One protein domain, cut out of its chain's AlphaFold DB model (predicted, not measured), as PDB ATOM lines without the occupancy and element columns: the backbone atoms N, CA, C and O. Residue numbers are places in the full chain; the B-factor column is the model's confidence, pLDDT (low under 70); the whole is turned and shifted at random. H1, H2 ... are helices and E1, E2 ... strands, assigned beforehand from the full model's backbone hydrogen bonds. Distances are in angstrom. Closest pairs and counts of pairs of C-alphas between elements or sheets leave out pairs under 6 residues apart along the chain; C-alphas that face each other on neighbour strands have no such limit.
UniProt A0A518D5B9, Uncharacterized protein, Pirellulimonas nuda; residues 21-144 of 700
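Overview. This is residues 21 to 144 of the 700 residues of an uncharacterized protein of Pirellulimonas nuda (UniProt A0A518D5B9). Two twisted sheets lie face to face as a sandwich, E7, E2, E1 and E10 in the smaller one and E3, E4, E5, E6, E8 and E9 in the larger, branched one, with strands crossing at 36 degrees. At one edge E9 runs on into E10, from one sheet to the other, while the short helix H1 sits by E4 amid long loops. The printed part has 124 residues, under half of them in named elements, in the order E1 E2 E3 H1 E4 E5 E6 E7 E8 E9 E10, and is mostly strand. The smaller sheet, in the order E7, E2, E1, E10, is mixed; the neighbour pairs of the branched sheet are antiparallel. The whole is compact, with a radius of gyration of the C-alphas of 13.6 A and spans of 38 by 31 by 24 A.

Arrangement. E1, residues 21 to 25, and E2, residues 31 to 35, form a hairpin, with N 23 and O 32 2.8 A apart. E10, residues 140 to 143, is parallel to E1, with N 141 and O 22 at 2.8 A. E7, residues 108 to 111, is antiparallel to E2, with N 110 and O 33 at 2.8 A. E3, residues 41 to 50, bends by 84 degrees at residue 44. On one side of it lie E6, residues 102 to 104, with N 102 and O 43 at 2.8 A, and E5, residues 92 to 97, with N 93 and O 48 at 2.8 A. On the other side lies E8, residues 124 to 130, with N 49 and O 125 at 2.8 A. E4, residues 81 to 83, forms a hairpin with E5, with N 82 and O 96 at 2.9 A. E9, residues 135 to 138, forms a hairpin with E8, with N 136 and O 128 at 2.8 A. H1, residues 63 to 66, only grazes the branched sheet with residues 63 to 65; its closest C-alphas to E4 are those of Ala 64 and Trp 81, 4.6 A. H1 is too short for an O i to N i+4 pair.

Along the chain. E1 begins at C-alpha 21 (42.743, 125.611, 71.995). From first to last C-alpha, E3 is 23.1 A long, E8 20.3 A and E5 17.0 A. E10 ends at C-alpha 143 (53.595, 127.575, 66.811).

Size, cuts and confidence. The C-alphas farthest apart are those of Asn 78 and Pro 120, 39.0 A. The printed part has no cut. The long links are E3 to H1, H1 to E4 and E7 to E8. The mean pLDDT of the printed part is 92.6, and no printed residue is under 70.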
ATOM      1  N   SER A  21      41.764 126.014  73.013       95.50
ATOM      2  CA  SER A  21      42.743 125.611  71.995       95.50
ATOM      3  C   SER A  21      43.719 124.534  72.447       95.50
ATOM      4  O   SER A  21      44.026 124.409  73.632       95.50
ATOM      5  N   LEU A  22      44.235 123.801  71.463       97.50
ATOM      6  CA  LEU A  22      45.417 122.958  71.577       97.50
ATOM      7  C   LEU A  22      46.559 123.637  70.813       97.50
ATOM      8  O   LEU A  22      46.487 123.776  69.595       97.50
ATOM      9  N   SER A  23      47.596 124.083  71.515       96.44
ATOM     10  CA  SER A  23      48.805 124.621  70.886       96.44
ATOM     11  C   SER A  23      49.824 123.504  70.681       96.44
ATOM     12  O   SER A  23      50.067 122.747  71.617       96.44
ATOM     13  N   ILE A  24      50.435 123.426  69.498       97.12
ATOM     14  CA  ILE A  24      51.503 122.472  69.169       97.12
ATOM     15  C   ILE A  24      52.771 123.246  68.815       97.12
ATOM     16  O   ILE A  24      52.763 124.045  67.879       97.12
ATOM     17  N   ASP A  25      53.862 123.027  69.547       95.56
ATOM     18  CA  ASP A  25      55.172 123.571  69.178       95.56
ATOM     19  C   ASP A  25      55.814 122.705  68.086       95.56
ATOM     20  O   ASP A  25      56.071 121.522  68.298       95.56
ATOM     21  N   ARG A  26      56.078 123.294  66.914       93.94
ATOM     22  CA  ARG A  26      56.620 122.578  65.752       93.94
ATOM     23  C   ARG A  26      58.033 122.025  65.962       93.94
ATOM     24  O   ARG A  26      58.392 121.076  65.278       93.94
ATOM     25  N   LEU A  27      58.835 122.616  66.847       93.00
ATOM     26  CA  LEU A  27      60.207 122.164  67.105       93.00
ATOM     27  C   LEU A  27      60.241 121.200  68.288       93.00
ATOM     28  O   LEU A  27      60.820 120.122  68.214       93.00
ATOM     29  N   ALA A  28      59.576 121.573  69.382       93.69
ATOM     30  CA  ALA A  28      59.589 120.771  70.600       93.69
ATOM     31  C   ALA A  28      58.620 119.579  70.555       93.69
ATOM     32  O   ALA A  28      58.736 118.676  71.376       93.69
ATOM     33  N   GLY A  29      57.639 119.597  69.652       94.69
ATOM     34  CA  GLY A  29      56.561 118.614  69.581       94.69
ATOM     35  C   GLY A  29      55.574 118.657  70.742       94.69
ATOM     36  O   GLY A  29      54.764 117.741  70.905       94.69
ATOM     37  N   THR A  30      55.632 119.717  71.552       96.88
ATOM     38  CA  THR A  30      54.852 119.841  72.779       96.88
ATOM     39  C   THR A  30      53.407 120.222  72.510       96.88
ATOM     40  O   THR A  30      53.129 121.096  71.691       96.88
ATOM     41  N   LEU A  31      52.484 119.584  73.231       97.94
ATOM     42  CA  LEU A  31      51.046 119.838  73.170       97.94
ATOM     43  C   LEU A  31      50.585 120.566  74.435       97.94
ATOM     44  O   LEU A  31      50.724 120.059  75.546       97.94
ATOM     45  N   LEU A  32      49.973 121.739  74.268       96.69
ATOM     46  CA  LEU A  32      49.416 122.537  75.358       96.69
ATOM     47  C   LEU A  32      47.917 122.759  75.149       96.69
ATOM     48  O   LEU A  32      47.513 123.555  74.300       96.69
ATOM     49  N   PHE A  33      47.088 122.092  75.948       96.50
ATOM     50  CA  PHE A  33      45.642 122.296  75.949       96.50
ATOM     51  C   PHE A  33      45.265 123.424  76.915       96.50
ATOM     52  O   PHE A  33      45.604 123.378  78.098       96.50
ATOM     53  N   SER A  34      44.577 124.461  76.435       95.31
ATOM     54  CA  SER A  34      44.277 125.651  77.236       95.31
ATOM     55  C   SER A  34      42.896 126.245  76.968       95.31
ATOM     56  O   SER A  34      42.318 126.080  75.894       95.31
ATOM     57  N   ASN A  35      42.365 126.971  77.955       94.94
ATOM     58  CA  ASN A  35      41.092 127.681  77.841       94.94
ATOM     59  C   ASN A  35      41.192 129.111  78.388       94.94
ATOM     60  O   ASN A  35      41.423 129.329  79.578       94.94
ATOM     61  N   GLN A  36      40.946 130.089  77.520       92.31
ATOM     62  CA  GLN A  36      40.889 131.523  77.828       92.31
ATOM     63  C   GLN A  36      39.543 132.161  77.420       92.31
ATOM     64  O   GLN A  36      39.415 133.381  77.350       92.31
ATOM     65  N   SER A  37      38.519 131.345  77.149       87.00
ATOM     66  CA  SER A  37      37.231 131.775  76.581       87.00
ATOM     67  C   SER A  37      36.311 132.502  77.554       87.00
ATOM     68  O   SER A  37      35.290 133.052  77.139       87.00
ATOM     69  N   GLY A  38      36.584 132.417  78.858       84.56
ATOM     70  CA  GLY A  38      35.619 132.761  79.903       84.56
ATOM     71  C   GLY A  38      34.470 131.752  80.081       84.56
ATOM     72  O   GLY A  38      33.705 131.890  81.034       84.56
ATOM     73  N   THR A  39      34.350 130.733  79.221       90.81
ATOM     74  CA  THR A  39      33.364 129.643  79.321       90.81
ATOM     75  C   THR A  39      34.028 128.405  79.917       90.81
ATOM     76  O   THR A  39      35.136 128.056  79.524       90.81
ATOM     77  N   ALA A  40      33.373 127.743  80.870       93.50
ATOM     78  CA  ALA A  40      33.860 126.485  81.430       93.50
ATOM     79  C   ALA A  40      33.280 125.290  80.662       93.50
ATOM     80  O   ALA A  40      32.079 125.269  80.381       93.50
ATOM     81  N   TYR A  41      34.122 124.299  80.368       94.75
ATOM     82  CA  TYR A  41      33.735 123.062  79.691       94.75
ATOM     83  C   TYR A  41      33.876 121.890  80.655       94.75
ATOM     84  O   TYR A  41      34.978 121.535  81.065       94.75
ATOM     85  N   ASP A  42      32.740 121.320  81.043       95.12
ATOM     86  CA  ASP A  42      32.676 120.197  81.975       95.12
ATOM     87  C   ASP A  42      32.909 118.880  81.222       95.12
ATOM     88  O   ASP A  42      31.995 118.359  80.578       95.12
ATOM     89  N   THR A  43      34.160 118.423  81.213       95.50
ATOM     90  CA  THR A  43      34.720 117.470  80.243       95.50
ATOM     91  C   THR A  43      34.900 116.092  80.867       95.50
ATOM     92  O   THR A  43      35.458 115.976  81.949       95.50
ATOM     93  N   GLN A  44      34.469 115.036  80.179       95.69
ATOM     94  CA  GLN A  44      34.626 113.644  80.641       95.69
ATOM     95  C   GLN A  44      35.521 112.796  79.724       95.69
ATOM     96  O   GLN A  44      35.833 111.652  80.039       95.69
ATOM     97  N   PHE A  45      35.882 113.337  78.562       95.62
ATOM     98  CA  PHE A  45      36.599 112.639  77.503       95.62
ATOM     99  C   PHE A  45      37.314 113.661  76.630       95.62
ATOM    100  O   PHE A  45      36.743 114.719  76.333       95.62
ATOM    101  N   TYR A  46      38.515 113.327  76.175       96.69
ATOM    102  CA  TYR A  46      39.143 114.015  75.059       96.69
ATOM    103  C   TYR A  46      39.819 113.016  74.126       96.69
ATOM    104  O   TYR A  46      40.309 111.974  74.553       96.69
ATOM    105  N   GLU A  47      39.846 113.374  72.852       97.62
ATOM    106  CA  GLU A  47      40.473 112.622  71.775       97.62
ATOM    107  C   GLU A  47      41.308 113.590  70.943       97.62
ATOM    108  O   GLU A  47      40.836 114.664  70.561       97.62
ATOM    109  N   ILE A  48      42.550 113.202  70.666       98.06
ATOM    110  CA  ILE A  48      43.460 113.910  69.771       98.06
ATOM    111  C   ILE A  48      43.831 112.953  68.646       98.06
ATOM    112  O   ILE A  48      44.325 111.858  68.904       98.06
ATOM    113  N   ARG A  49      43.603 113.357  67.395       96.44
ATOM    114  CA  ARG A  49      43.792 112.518  66.206       96.44
ATOM    115  C   ARG A  49      44.767 113.125  65.213       96.44
ATOM    116  O   ARG A  49      44.755 114.335  65.023       96.44
ATOM    117  N   SER A  50      45.537 112.269  64.546       95.12
ATOM    118  CA  SER A  50      46.398 112.586  63.400       95.12
ATOM    119  C   SER A  50      46.199 111.511  62.330       95.12
ATOM    120  O   SER A  50      46.518 110.340  62.542       95.12
ATOM    121  N   ALA A  51      45.645 111.893  61.180       86.44
ATOM    122  CA  ALA A  51      45.371 110.977  60.071       86.44
ATOM    123  C   ALA A  51      46.653 110.379  59.460       86.44
ATOM    124  O   ALA A  51      46.632 109.282  58.906       86.44
ATOM    125  N   ASP A  52      47.767 111.092  59.589       84.69
ATOM    126  CA  ASP A  52      49.081 110.751  59.060       84.69
ATOM    127  C   ASP A  52      49.954 109.980  60.062       84.69
ATOM    128  O   ASP A  52      51.087 109.606  59.740       84.69
ATOM    129  N   GLY A  53      49.421 109.683  61.253       85.44
ATOM    130  CA  GLY A  53      50.069 108.835  62.247       85.44
ATOM    131  C   GLY A  53      51.301 109.483  62.884       85.44
ATOM    132  O   GLY A  53      52.380 108.890  62.875       85.44
ATOM    133  N   GLN A  54      51.164 110.705  63.397       90.69
ATOM    134  CA  GLN A  54      52.292 111.526  63.854       90.69
ATOM    135  C   GLN A  54      52.555 111.494  65.363       90.69
ATOM    136  O   GLN A  54      53.330 112.308  65.862       90.69
ATOM    137  N   PHE A  55      51.928 110.587  66.110       95.00
ATOM    138  CA  PHE A  55      52.124 110.502  67.553       95.00
ATOM    139  C   PHE A  55      53.136 109.437  67.970       95.00
ATOM    140  O   PHE A  55      53.198 108.335  67.425       95.00
ATOM    141  N   ALA A  56      53.898 109.768  69.010       93.31
ATOM    142  CA  ALA A  56      54.730 108.871  69.791       93.31
ATOM    143  C   ALA A  56      54.156 108.777  71.222       93.31
ATOM    144  O   ALA A  56      54.584 109.541  72.090       93.31
ATOM    145  N   PRO A  57      53.224 107.839  71.507       92.62
ATOM    146  CA  PRO A  57      52.511 107.769  72.793       92.62
ATOM    147  C   PRO A  57      53.409 107.690  74.023       92.62
ATOM    148  O   PRO A  57      53.058 108.196  75.074       92.62
ATOM    149  N   ILE A  58      54.609 107.122  73.892       91.75
ATOM    150  CA  ILE A  58      55.582 107.042  74.991       91.75
ATOM    151  C   ILE A  58      56.050 108.417  75.510       91.75
ATOM    152  O   ILE A  58      56.677 108.496  76.562       91.75
ATOM    153  N   ARG A  59      55.804 109.491  74.750       93.81
ATOM    154  CA  ARG A  59      56.113 110.886  75.104       93.81
ATOM    155  C   ARG A  59      54.871 111.686  75.510       93.81
ATOM    156  O   ARG A  59      54.969 112.867  75.834       93.81
ATOM    157  N   TRP A  60      53.702 111.054  75.479       95.94
ATOM    158  CA  TRP A  60      52.456 111.666  75.904       95.94
ATOM    159  C   TRP A  60      52.417 111.752  77.425       95.94
ATOM    160  O   TRP A  60      52.667 110.777  78.126       95.94
ATOM    161  N   ARG A  61      52.108 112.941  77.936       94.38
ATOM    162  CA  ARG A  61      51.862 113.170  79.355       94.38
ATOM    163  C   ARG A  61      50.359 113.144  79.606       94.38
ATOM    164  O   ARG A  61      49.715 114.190  79.652       94.38
ATOM    165  N   SER A  62      49.817 111.940  79.704       94.12
ATOM    166  CA  SER A  62      48.391 111.700  79.902       94.12
ATOM    167  C   SER A  62      47.929 112.159  81.299       94.12
ATOM    168  O   SER A  62      48.738 112.280  82.232       94.12
ATOM    169  N   ILE A  63      46.639 112.467  81.466       93.25
ATOM    170  CA  ILE A  63      46.069 112.847  82.768       93.25
ATOM    171  C   ILE A  63      46.125 111.647  83.721       93.25
ATOM    172  O   ILE A  63      46.502 111.827  84.883       93.25
ATOM    173  N   ALA A  64      45.831 110.447  83.209       91.75
ATOM    174  CA  ALA A  64      45.842 109.194  83.961       91.75
ATOM    175  C   ALA A  64      47.213 108.883  84.587       91.75
ATOM    176  O   ALA A  64      47.292 108.313  85.673       91.75
ATOM    177  N   GLU A  65      48.316 109.266  83.936       87.25
ATOM    178  CA  GLU A  65      49.656 109.008  84.472       87.25
ATOM    179  C   GLU A  65      50.196 110.115  85.386       87.25
ATOM    180  O   GLU A  65      51.112 109.859  86.175       87.25
ATOM    181  N   THR A  66      49.703 111.355  85.275       81.88
ATOM    182  CA  THR A  66      50.450 112.516  85.800       81.88
ATOM    183  C   THR A  66      49.731 113.411  86.792       81.88
ATOM    184  O   THR A  66      50.394 114.212  87.467       81.88
ATOM    185  N   GLY A  67      48.413 113.317  86.931       77.81
ATOM    186  CA  GLY A  67      47.711 114.295  87.751       77.81
ATOM    187  C   GLY A  67      46.280 113.982  88.136       77.81
ATOM    188  O   GLY A  67      45.625 114.898  88.629       77.81
ATOM    189  N   ASP A  68      45.803 112.760  87.956       87.56
ATOM    190  CA  ASP A  68      44.470 112.342  88.386       87.56
ATOM    191  C   ASP A  68      44.441 111.783  89.826       87.56
ATOM    192  O   ASP A  68      45.450 111.793  90.545       87.56
ATOM    193  N   PHE A  69      43.273 111.318  90.280       85.75
ATOM    194  CA  PHE A  69      43.046 110.920  91.669       85.75
ATOM    195  C   PHE A  69      44.048 109.881  92.200       85.75
ATOM    196  O   PHE A  69      44.470 109.980  93.359       85.75
ATOM    197  N   ASP A  70      44.442 108.895  91.394       86.25
ATOM    198  CA  ASP A  70      45.367 107.830  91.786       86.25
ATOM    199  C   ASP A  70      46.824 108.060  91.350       86.25
ATOM    200  O   ASP A  70      47.710 107.373  91.871       86.25
ATOM    201  N   SER A  71      47.108 109.082  90.531       82.56
ATOM    202  CA  SER A  71      48.472 109.477  90.130       82.56
ATOM    203  C   SER A  71      49.020 110.760  90.782       82.56
ATOM    204  O   SER A  71      50.212 111.050  90.661       82.56
ATOM    205  N   GLY A  72      48.225 111.509  91.558       75.62
ATOM    206  CA  GLY A  72      48.726 112.638  92.367       75.62
ATOM    207  C   GLY A  72      47.878 113.913  92.363       75.62
ATOM    208  O   GLY A  72      48.259 114.889  93.011       75.62
ATOM    209  N   GLY A  73      46.739 113.909  91.672       78.88
ATOM    210  CA  GLY A  73      45.610 114.831  91.831       78.88
ATOM    211  C   GLY A  73      45.866 116.293  91.471       78.88
ATOM    212  O   GLY A  73      45.152 117.174  91.949       78.88
ATOM    213  N   SER A  74      46.920 116.586  90.706       83.62
ATOM    214  CA  SER A  74      47.288 117.961  90.346       83.62
ATOM    215  C   SER A  74      46.439 118.559  89.215       83.62
ATOM    216  O   SER A  74      46.341 119.783  89.120       83.62
ATOM    217  N   VAL A  75      45.807 117.709  88.402       86.25
ATOM    218  CA  VAL A  75      44.928 118.061  87.276       86.25
ATOM    219  C   VAL A  75      43.476 117.727  87.615       86.25
ATOM    220  O   VAL A  75      42.610 118.590  87.484       86.25
ATOM    221  N   ASP A  76      43.225 116.518  88.122       87.25
ATOM    222  CA  ASP A  76      41.919 116.052  88.586       87.25
ATOM    223  C   ASP A  76      42.080 115.352  89.940       87.25
ATOM    224  O   ASP A  76      42.624 114.261  90.055       87.25
ATOM    225  N   ALA A  77      41.659 116.014  91.013       86.62
ATOM    226  CA  ALA A  77      41.937 115.546  92.367       86.62
ATOM    227  C   ALA A  77      40.926 114.518  92.888       86.62
ATOM    228  O   ALA A  77      41.050 114.101  94.042       86.62
ATOM    229  N   ASN A  78      39.890 114.180  92.119       88.38
ATOM    230  CA  ASN A  78      38.751 113.414  92.621       88.38
ATOM    231  C   ASN A  78      38.294 112.287  91.704       88.38
ATOM    232  O   ASN A  78      37.705 111.337  92.225       88.38
ATOM    233  N   ASP A  79      38.584 112.362  90.408       89.81
ATOM    234  CA  ASP A  79      38.177 111.344  89.449       89.81
ATOM    235  C   ASP A  79      39.399 110.633  88.842       89.81
ATOM    236  O   ASP A  79      40.497 111.185  88.757       89.81
ATOM    237  N   VAL A  80      39.204 109.365  88.470       91.81
ATOM    238  CA  VAL A  80      40.231 108.525  87.832       91.81
ATOM    239  C   VAL A  80      40.064 108.611  86.322       91.81
ATOM    240  O   VAL A  80      38.961 108.398  85.804       91.81
ATOM    241  N   TRP A  81      41.163 108.881  85.632       94.25
ATOM    242  CA  TRP A  81      41.259 108.919  84.182       94.25
ATOM    243  C   TRP A  81      41.845 107.611  83.650       94.25
ATOM    244  O   TRP A  81      42.559 106.881  84.333       94.25
ATOM    245  N   ILE A  82      41.467 107.255  82.426       93.88
ATOM    246  CA  ILE A  82      41.876 106.007  81.785       93.88
ATOM    247  C   ILE A  82      42.296 106.312  80.354       93.88
ATOM    248  O   ILE A  82      41.506 106.856  79.577       93.88
ATOM    249  N   GLU A  83      43.503 105.885  79.994       95.00
ATOM    250  CA  GLU A  83      43.966 105.859  78.610       95.00
ATOM    251  C   GLU A  83      43.184 104.818  77.802       95.00
ATOM    252  O   GLU A  83      43.124 103.633  78.145       95.00
ATOM    253  N   LEU A  84      42.569 105.270  76.712       95.19
ATOM    254  CA  LEU A  84      41.846 104.420  75.768       95.19
ATOM    255  C   LEU A  84      42.702 104.066  74.545       95.19
ATOM    256  O   LEU A  84      42.469 103.028  73.918       95.19
ATOM    257  N   SER A  85      43.701 104.891  74.227       94.50
ATOM    258  CA  SER A  85      44.656 104.628  73.151       94.50
ATOM    259  C   SER A  85      45.558 103.435  73.460       94.50
ATOM    260  O   SER A  85      45.983 103.209  74.590       94.50
ATOM    261  N   ALA A  86      45.904 102.668  72.423       91.50
ATOM    262  CA  ALA A  86      46.925 101.636  72.560       91.50
ATOM    263  C   ALA A  86      48.315 102.282  72.754       91.50
ATOM    264  O   ALA A  86      48.604 103.282  72.099       91.50
ATOM    265  N   PRO A  87      49.243 101.665  73.513       88.88
ATOM    266  CA  PRO A  87      50.597 102.208  73.716       88.88
ATOM    267  C   PRO A  87      51.427 102.399  72.432       88.88
ATOM    268  O   PRO A  87      52.483 103.026  72.453       88.88
ATOM    269  N   SER A  88      50.986 101.814  71.315       90.00
ATOM    270  CA  SER A  88      51.609 101.922  69.992       90.00
ATOM    271  C   SER A  88      50.753 102.688  68.975       90.00
ATOM    272  O   SER A  88      51.045 102.610  67.783       90.00
ATOM    273  N   ALA A  89      49.665 103.336  69.399       92.25
ATOM    274  CA  ALA A  89      48.789 104.097  68.510       92.25
ATOM    275  C   ALA A  89      49.506 105.362  68.027       92.25
ATOM    276  O   ALA A  89      49.867 106.218  68.822       92.25
ATOM    277  N   THR A  90      49.740 105.491  66.726       93.00
ATOM    278  CA  THR A  90      50.395 106.688  66.169       93.00
ATOM    279  C   THR A  90      49.392 107.739  65.706       93.00
ATOM    280  O   THR A  90      49.777 108.850  65.368       93.00
ATOM    281  N   ASP A  91      48.114 107.385  65.637       94.12
ATOM    282  CA  ASP A  91      47.025 108.148  65.031       94.12
ATOM    283  C   ASP A  91      46.043 108.740  66.047       94.12
ATOM    284  O   ASP A  91      45.259 109.618  65.685       94.12
ATOM    285  N   GLU A  92      46.089 108.302  67.308       95.62
ATOM    286  CA  GLU A  92      45.117 108.702  68.325       95.62
ATOM    287  C   GLU A  92      45.704 108.715  69.748       95.62
ATOM    288  O   GLU A  92      46.318 107.740  70.191       95.62
ATOM    289  N   LEU A  93      45.434 109.785  70.498       97.25
ATOM    290  CA  LEU A  93      45.673 109.922  71.939       97.25
ATOM    291  C   LEU A  93      44.344 110.264  72.625       97.25
ATOM    292  O   LEU A  93      43.832 111.375  72.469       97.25
ATOM    293  N   THR A  94      43.786 109.309  73.366       97.31
ATOM    294  CA  THR A  94      42.431 109.403  73.915       97.31
ATOM    295  C   THR A  94      42.396 108.985  75.374       97.31
ATOM    296  O   THR A  94      42.876 107.905  75.730       97.31
ATOM    297  N   GLU A  95      41.746 109.802  76.205       95.81
ATOM    298  CA  GLU A  95      41.434 109.470  77.595       95.81
ATOM    299  C   GLU A  95      39.981 109.769  77.950       95.81
ATOM    300  O   GLU A  95      39.317 110.625  77.355       95.81
ATOM    301  N   ALA A  96      39.502 109.087  78.988       95.50
ATOM    302  CA  ALA A  96      38.194 109.337  79.569       95.50
ATOM    303  C   ALA A  96      38.184 109.120  81.082       95.50
ATOM    304  O   ALA A  96      38.931 108.295  81.605       95.50
ATOM    305  N   THR A  97      37.241 109.770  81.758       93.50
ATOM    306  CA  THR A  97      36.801 109.388  83.102       93.50
ATOM    307  C   THR A  97      35.425 108.720  83.037       93.50
ATOM    308  O   THR A  97      34.544 109.111  82.271       93.50
ATOM    309  N   LEU A  98      35.234 107.664  83.832       84.50
ATOM    310  CA  LEU A  98      33.972 106.910  83.901       84.50
ATOM    311  C   LEU A  98      32.992 107.475  84.935       84.50
ATOM    312  O   LEU A  98      31.796 107.177  84.879       84.50
ATOM    313  N   LEU A  99      33.498 108.221  85.915       80.81
ATOM    314  CA  LEU A  99      32.742 108.739  87.047       80.81
ATOM    315  C   LEU A  99      33.282 110.132  87.369       80.81
ATOM    316  O   LEU A  99      34.327 110.232  87.993       80.81
ATOM    317  N   GLY A 100      32.551 111.170  86.957       85.19
ATOM    318  CA  GLY A 100      32.902 112.563  87.231       85.19
ATOM    319  C   GLY A 100      33.309 113.336  85.981       85.19
ATOM    320  O   GLY A 100      32.831 113.019  84.887       85.19
ATOM    321  N   SER A 101      34.102 114.391  86.162       91.44
ATOM    322  CA  SER A 101      34.476 115.306  85.086       91.44
ATOM    323  C   SER A 101      35.574 116.299  85.469       91.44
ATOM    324  O   SER A 101      35.635 116.820  86.582       91.44
ATOM    325  N   LEU A 102      36.377 116.659  84.470       93.94
ATOM    326  CA  LEU A 102      37.339 117.747  84.536       93.94
ATOM    327  C   LEU A 102      36.701 119.050  84.046       93.94
ATOM    328  O   LEU A 102      36.357 119.207  82.870       93.94
ATOM    329  N   VAL A 103      36.604 120.038  84.934       93.56
ATOM    330  CA  VAL A 103      36.154 121.384  84.565       93.56
ATOM    331  C   VAL A 103      37.305 122.156  83.921       93.56
ATOM    332  O   VAL A 103      38.137 122.762  84.599       93.56
ATOM    333  N   VAL A 104      37.309 122.213  82.591       94.00
ATOM    334  CA  VAL A 104      38.214 123.050  81.796       94.00
ATOM    335  C   VAL A 104      37.712 124.494  81.871       94.00
ATOM    336  O   VAL A 104      36.951 124.967  81.025       94.00
ATOM    337  N   GLY A 105      38.057 125.180  82.961       93.25
ATOM    338  CA  GLY A 105      37.637 126.552  83.262       93.25
ATOM    339  C   GLY A 105      38.498 127.635  82.605       93.25
ATOM    340  O   GLY A 105      39.486 127.362  81.930       93.25
ATOM    341  N   ASN A 106      38.144 128.900  82.835       92.25
ATOM    342  CA  ASN A 106      38.949 130.025  82.358       92.25
ATOM    343  C   ASN A 106      40.327 130.065  83.044       92.25
ATOM    344  O   ASN A 106      40.400 130.082  84.272       92.25
ATOM    345  N   GLY A 107      41.396 130.153  82.253       89.81
ATOM    346  CA  GLY A 107      42.780 130.082  82.722       89.81
ATOM    347  C   GLY A 107      43.308 128.654  82.891       89.81
ATOM    348  O   GLY A 107      44.420 128.490  83.385       89.81
ATOM    349  N   PHE A 108      42.532 127.635  82.500       93.69
ATOM    350  CA  PHE A 108      42.999 126.251  82.473       93.69
ATOM    351  C   PHE A 108      44.150 126.087  81.473       93.69
ATOM    352  O   PHE A 108      44.120 126.660  80.381       93.69
ATOM    353  N   SER A 109      45.142 125.286  81.857       93.50
ATOM    354  CA  SER A 109      46.299 124.942  81.039       93.50
ATOM    355  C   SER A 109      46.800 123.557  81.437       93.50
ATOM    356  O   SER A 109      47.082 123.328  82.612       93.50
ATOM    357  N   LEU A 110      46.945 122.669  80.459       94.19
ATOM    358  CA  LEU A 110      47.427 121.301  80.621       94.19
ATOM    359  C   LEU A 110      48.515 121.016  79.584       94.19
ATOM    360  O   LEU A 110      48.277 121.120  78.382       94.19
ATOM    361  N   ASP A 111      49.706 120.681  80.073       95.44
ATOM    362  CA  ASP A 111      50.839 120.227  79.264       95.44
ATOM    363  C   ASP A 111      50.726 118.712  79.062       95.44
ATOM    364  O   ASP A 111      50.857 117.950  80.022       95.44
ATOM    365  N   LEU A 112      50.481 118.308  77.816       96.19
ATOM    366  CA  LEU A 112      50.310 116.920  77.390       96.19
ATOM    367  C   LEU A 112      51.635 116.287  76.920       96.19
ATOM    368  O   LEU A 112      51.624 115.226  76.296       96.19
ATOM    369  N   GLY A 113      52.781 116.898  77.231       96.62
ATOM    370  CA  GLY A 113      54.103 116.406  76.843       96.62
ATOM    371  C   GLY A 113      54.428 116.694  75.380       96.62
ATOM    372  O   GLY A 113      53.820 117.573  74.774       96.62
ATOM    373  N   ASP A 114      55.381 115.945  74.821       96.44
ATOM    374  CA  ASP A 114      55.885 116.050  73.444       96.44
ATOM    375  C   ASP A 114      55.543 114.839  72.545       96.44
ATOM    376  O   ASP A 114      56.427 114.267  71.894       96.44
ATOM    377  N   PRO A 115      54.273 114.384  72.490       95.88
ATOM    378  CA  PRO A 115      53.921 113.214  71.700       95.88
ATOM    379  C   PRO A 115      53.893 113.483  70.196       95.88
ATOM    380  O   PRO A 115      53.929 112.519  69.437       95.88
ATOM    381  N   TRP A 116      53.800 114.735  69.741       95.38
ATOM    382  CA  TRP A 116      53.774 115.031  68.311       95.38
ATOM    383  C   TRP A 116      55.184 114.971  67.735       95.38
ATOM    384  O   TRP A 116      56.104 115.633  68.213       95.38
ATOM    385  N   VAL A 117      55.359 114.145  66.709       94.12
ATOM    386  CA  VAL A 117      56.628 113.991  66.003       94.12
ATOM    387  C   VAL A 117      56.823 115.195  65.073       94.12
ATOM    388  O   VAL A 117      55.979 115.396  64.198       94.12
ATOM    389  N   PRO A 118      57.922 115.963  65.210       92.94
ATOM    390  CA  PRO A 118      58.188 117.122  64.365       92.94
ATOM    391  C   PRO A 118      58.212 116.814  62.868       92.94
ATOM    392  O   PRO A 118      59.137 116.175  62.368       92.94
ATOM    393  N   THR A 119      57.177 117.261  62.148       91.19
ATOM    394  CA  THR A 119      57.059 117.119  60.689       91.19
ATOM    395  C   THR A 119      56.296 118.298  60.066       91.19
ATOM    396  O   THR A 119      55.549 118.980  60.767       91.19
ATOM    397  N   PRO A 120      56.425 118.565  58.752       88.94
ATOM    398  CA  PRO A 120      55.679 119.643  58.089       88.94
ATOM    399  C   PRO A 120      54.168 119.387  57.962       88.94
ATOM    400  O   PRO A 120      53.444 120.202  57.391       88.94
ATOM    401  N   PHE A 121      53.686 118.234  58.422       88.88
ATOM    402  CA  PHE A 121      52.322 117.779  58.212       88.88
ATOM    403  C   PHE A 121      51.418 118.236  59.367       88.88
ATOM    404  O   PHE A 121      51.435 117.684  60.463       88.88
ATOM    405  N   GLU A 122      50.589 119.242  59.118       92.50
ATOM    406  CA  GLU A 122      49.690 119.823  60.123       92.50
ATOM    407  C   GLU A 122      48.275 119.239  60.012       92.50
ATOM    408  O   GLU A 122      47.391 119.831  59.392       92.50
ATOM    409  N   ASP A 123      48.064 118.050  60.580       92.94
ATOM    410  CA  ASP A 123      46.817 117.286  60.445       92.94
ATOM    411  C   ASP A 123      46.131 116.938  61.778       92.94
ATOM    412  O   ASP A 123      45.183 116.146  61.808       92.94
ATOM    413  N   VAL A 124      46.603 117.516  62.884       96.31
ATOM    414  CA  VAL A 124      46.089 117.207  64.215       96.31
ATOM    415  C   VAL A 124      44.716 117.843  64.413       96.31
ATOM    416  O   VAL A 124      44.486 119.012  64.102       96.31
ATOM    417  N   SER A 125      43.807 117.068  64.992       96.56
ATOM    418  CA  SER A 125      42.502 117.526  65.465       96.56
ATOM    419  C   SER A 125      42.303 117.108  66.915       96.56
ATOM    420  O   SER A 125      42.842 116.092  67.348       96.56
ATOM    421  N   MET A 126      41.543 117.896  67.671       97.44
ATOM    422  CA  MET A 126      41.176 117.567  69.042       97.44
ATOM    423  C   MET A 126      39.683 117.790  69.248       97.44
ATOM    424  O   MET A 126      39.146 118.836  68.881       97.44
ATOM    425  N   THR A 127      39.034 116.834  69.901       97.75
ATOM    426  CA  THR A 127      37.631 116.923  70.303       97.75
ATOM    427  C   THR A 127      37.522 116.574  71.782       97.75
ATOM    428  O   THR A 127      38.127 115.616  72.259       97.75
ATOM    429  N   ILE A 128      36.730 117.346  72.521       97.31
ATOM    430  CA  ILE A 128      36.343 117.020  73.897       97.31
ATOM    431  C   ILE A 128      34.871 116.622  73.939       97.31
ATOM    432  O   ILE A 128      34.052 117.157  73.188       97.31
ATOM    433  N   GLN A 129      34.507 115.721  74.846       96.75
ATOM    434  CA  GLN A 129      33.109 115.420  75.134       96.75
ATOM    435  C   GLN A 129      32.733 115.927  76.521       96.75
ATOM    436  O   GLN A 129      33.403 115.652  77.518       96.75
ATOM    437  N   LEU A 130      31.619 116.651  76.578       95.44
ATOM    438  CA  LEU A 130      31.063 117.169  77.818       95.44
ATOM    439  C   LEU A 130      30.217 116.109  78.527       95.44
ATOM    440  O   LEU A 130      29.643 115.231  77.881       95.44
ATOM    441  N   VAL A 131      30.010 116.268  79.835       93.75
ATOM    442  CA  VAL A 131      29.080 115.430  80.629       93.75
ATOM    443  C   VAL A 131      27.639 115.441  80.106       93.75
ATOM    444  O   VAL A 131      26.864 114.517  80.340       93.75
ATOM    445  N   SER A 132      27.257 116.488  79.366       92.44
ATOM    446  CA  SER A 132      25.956 116.580  78.692       92.44
ATOM    447  C   SER A 132      25.830 115.641  77.484       92.44
ATOM    448  O   SER A 132      24.740 115.504  76.929       92.44
ATOM    449  N   GLY A 133      26.937 115.024  77.060       90.75
ATOM    450  CA  GLY A 133      27.071 114.214  75.853       90.75
ATOM    451  C   GLY A 133      27.442 115.013  74.600       90.75
ATOM    452  O   GLY A 133      27.720 114.402  73.567       90.75
ATOM    453  N   ALA A 134      27.462 116.350  74.663       94.38
ATOM    454  CA  ALA A 134      27.852 117.197  73.538       94.38
ATOM    455  C   ALA A 134      29.359 117.083  73.244       94.38
ATOM    456  O   ALA A 134      30.166 117.129  74.170       94.38
ATOM    457  N   ALA A 135      29.722 116.979  71.965       96.06
ATOM    458  CA  ALA A 135      31.104 117.068  71.500       96.06
ATOM    459  C   ALA A 135      31.447 118.522  71.141       96.06
ATOM    460  O   ALA A 135      30.613 119.236  70.575       96.06
ATOM    461  N   VAL A 136      32.658 118.954  71.483       95.69
ATOM    462  CA  VAL A 136      33.190 120.282  71.172       95.69
ATOM    463  C   VAL A 136      34.535 120.108  70.483       95.69
ATOM    464  O   VAL A 136      35.455 119.530  71.060       95.69
ATOM    465  N   ASP A 137      34.648 120.635  69.267       96.25
ATOM    466  CA  ASP A 137      35.913 120.663  68.539       96.25
ATOM    467  C   ASP A 137      36.812 121.761  69.105       96.25
ATOM    468  O   ASP A 137      36.394 122.913  69.276       96.25
ATOM    469  N   VAL A 138      38.052 121.393  69.405       96.38
ATOM    470  CA  VAL A 138      39.081 122.282  69.932       96.38
ATOM    471  C   VAL A 138      39.973 122.727  68.770       96.38
ATOM    472  O   VAL A 138      40.643 121.893  68.160       96.38
ATOM    473  N   PRO A 139      40.021 124.033  68.449       95.44
ATOM    474  CA  PRO A 139      40.950 124.562  67.460       95.44
ATOM    475  C   PRO A 139      42.407 124.223  67.796       95.44
ATOM    476  O   PRO A 139      42.873 124.493  68.907       95.44
ATOM    477  N   VAL A 140      43.130 123.684  66.815       96.06
ATOM    478  CA  VAL A 140      44.565 123.394  66.918       96.06
ATOM    479  C   VAL A 140      45.360 124.557  66.328       96.06
ATOM    480  O   VAL A 140      45.045 125.050  65.245       96.06
ATOM    481  N   ALA A 141      46.377 125.019  67.051       94.62
ATOM    482  CA  ALA A 141      47.259 126.099  66.634       94.62
ATOM    483  C   ALA A 141      48.715 125.631  66.670       94.62
ATOM    484  O   ALA A 141      49.242 125.295  67.725       94.62
ATOM    485  N   TYR A 142      49.385 125.651  65.523       94.50
ATOM    486  CA  TYR A 142      50.798 125.304  65.434       94.50
ATOM    487  C   TYR A 142      51.675 126.552  65.593       94.50
ATOM    488  O   TYR A 142      51.510 127.547  64.877       94.50
ATOM    489  N   THR A 143      52.643 126.498  66.505       93.56
ATOM    490  CA  THR A 143      53.595 127.575  66.811       93.56
ATOM    491  C   THR A 143      55.027 127.168  66.473       93.56
ATOM    492  O   THR A 143      55.334 125.987  66.383       93.56
ATOM    493  N   GLY A 144      55.922 128.138  66.284       88.94
ATOM    494  CA  GLY A 144      57.285 127.872  65.803       88.94
ATOM    495  C   GLY A 144      57.343 127.687  64.285       88.94
ATOM    496  O   GLY A 144      56.311 127.692  63.615       88.94
TER     497      GLY A 144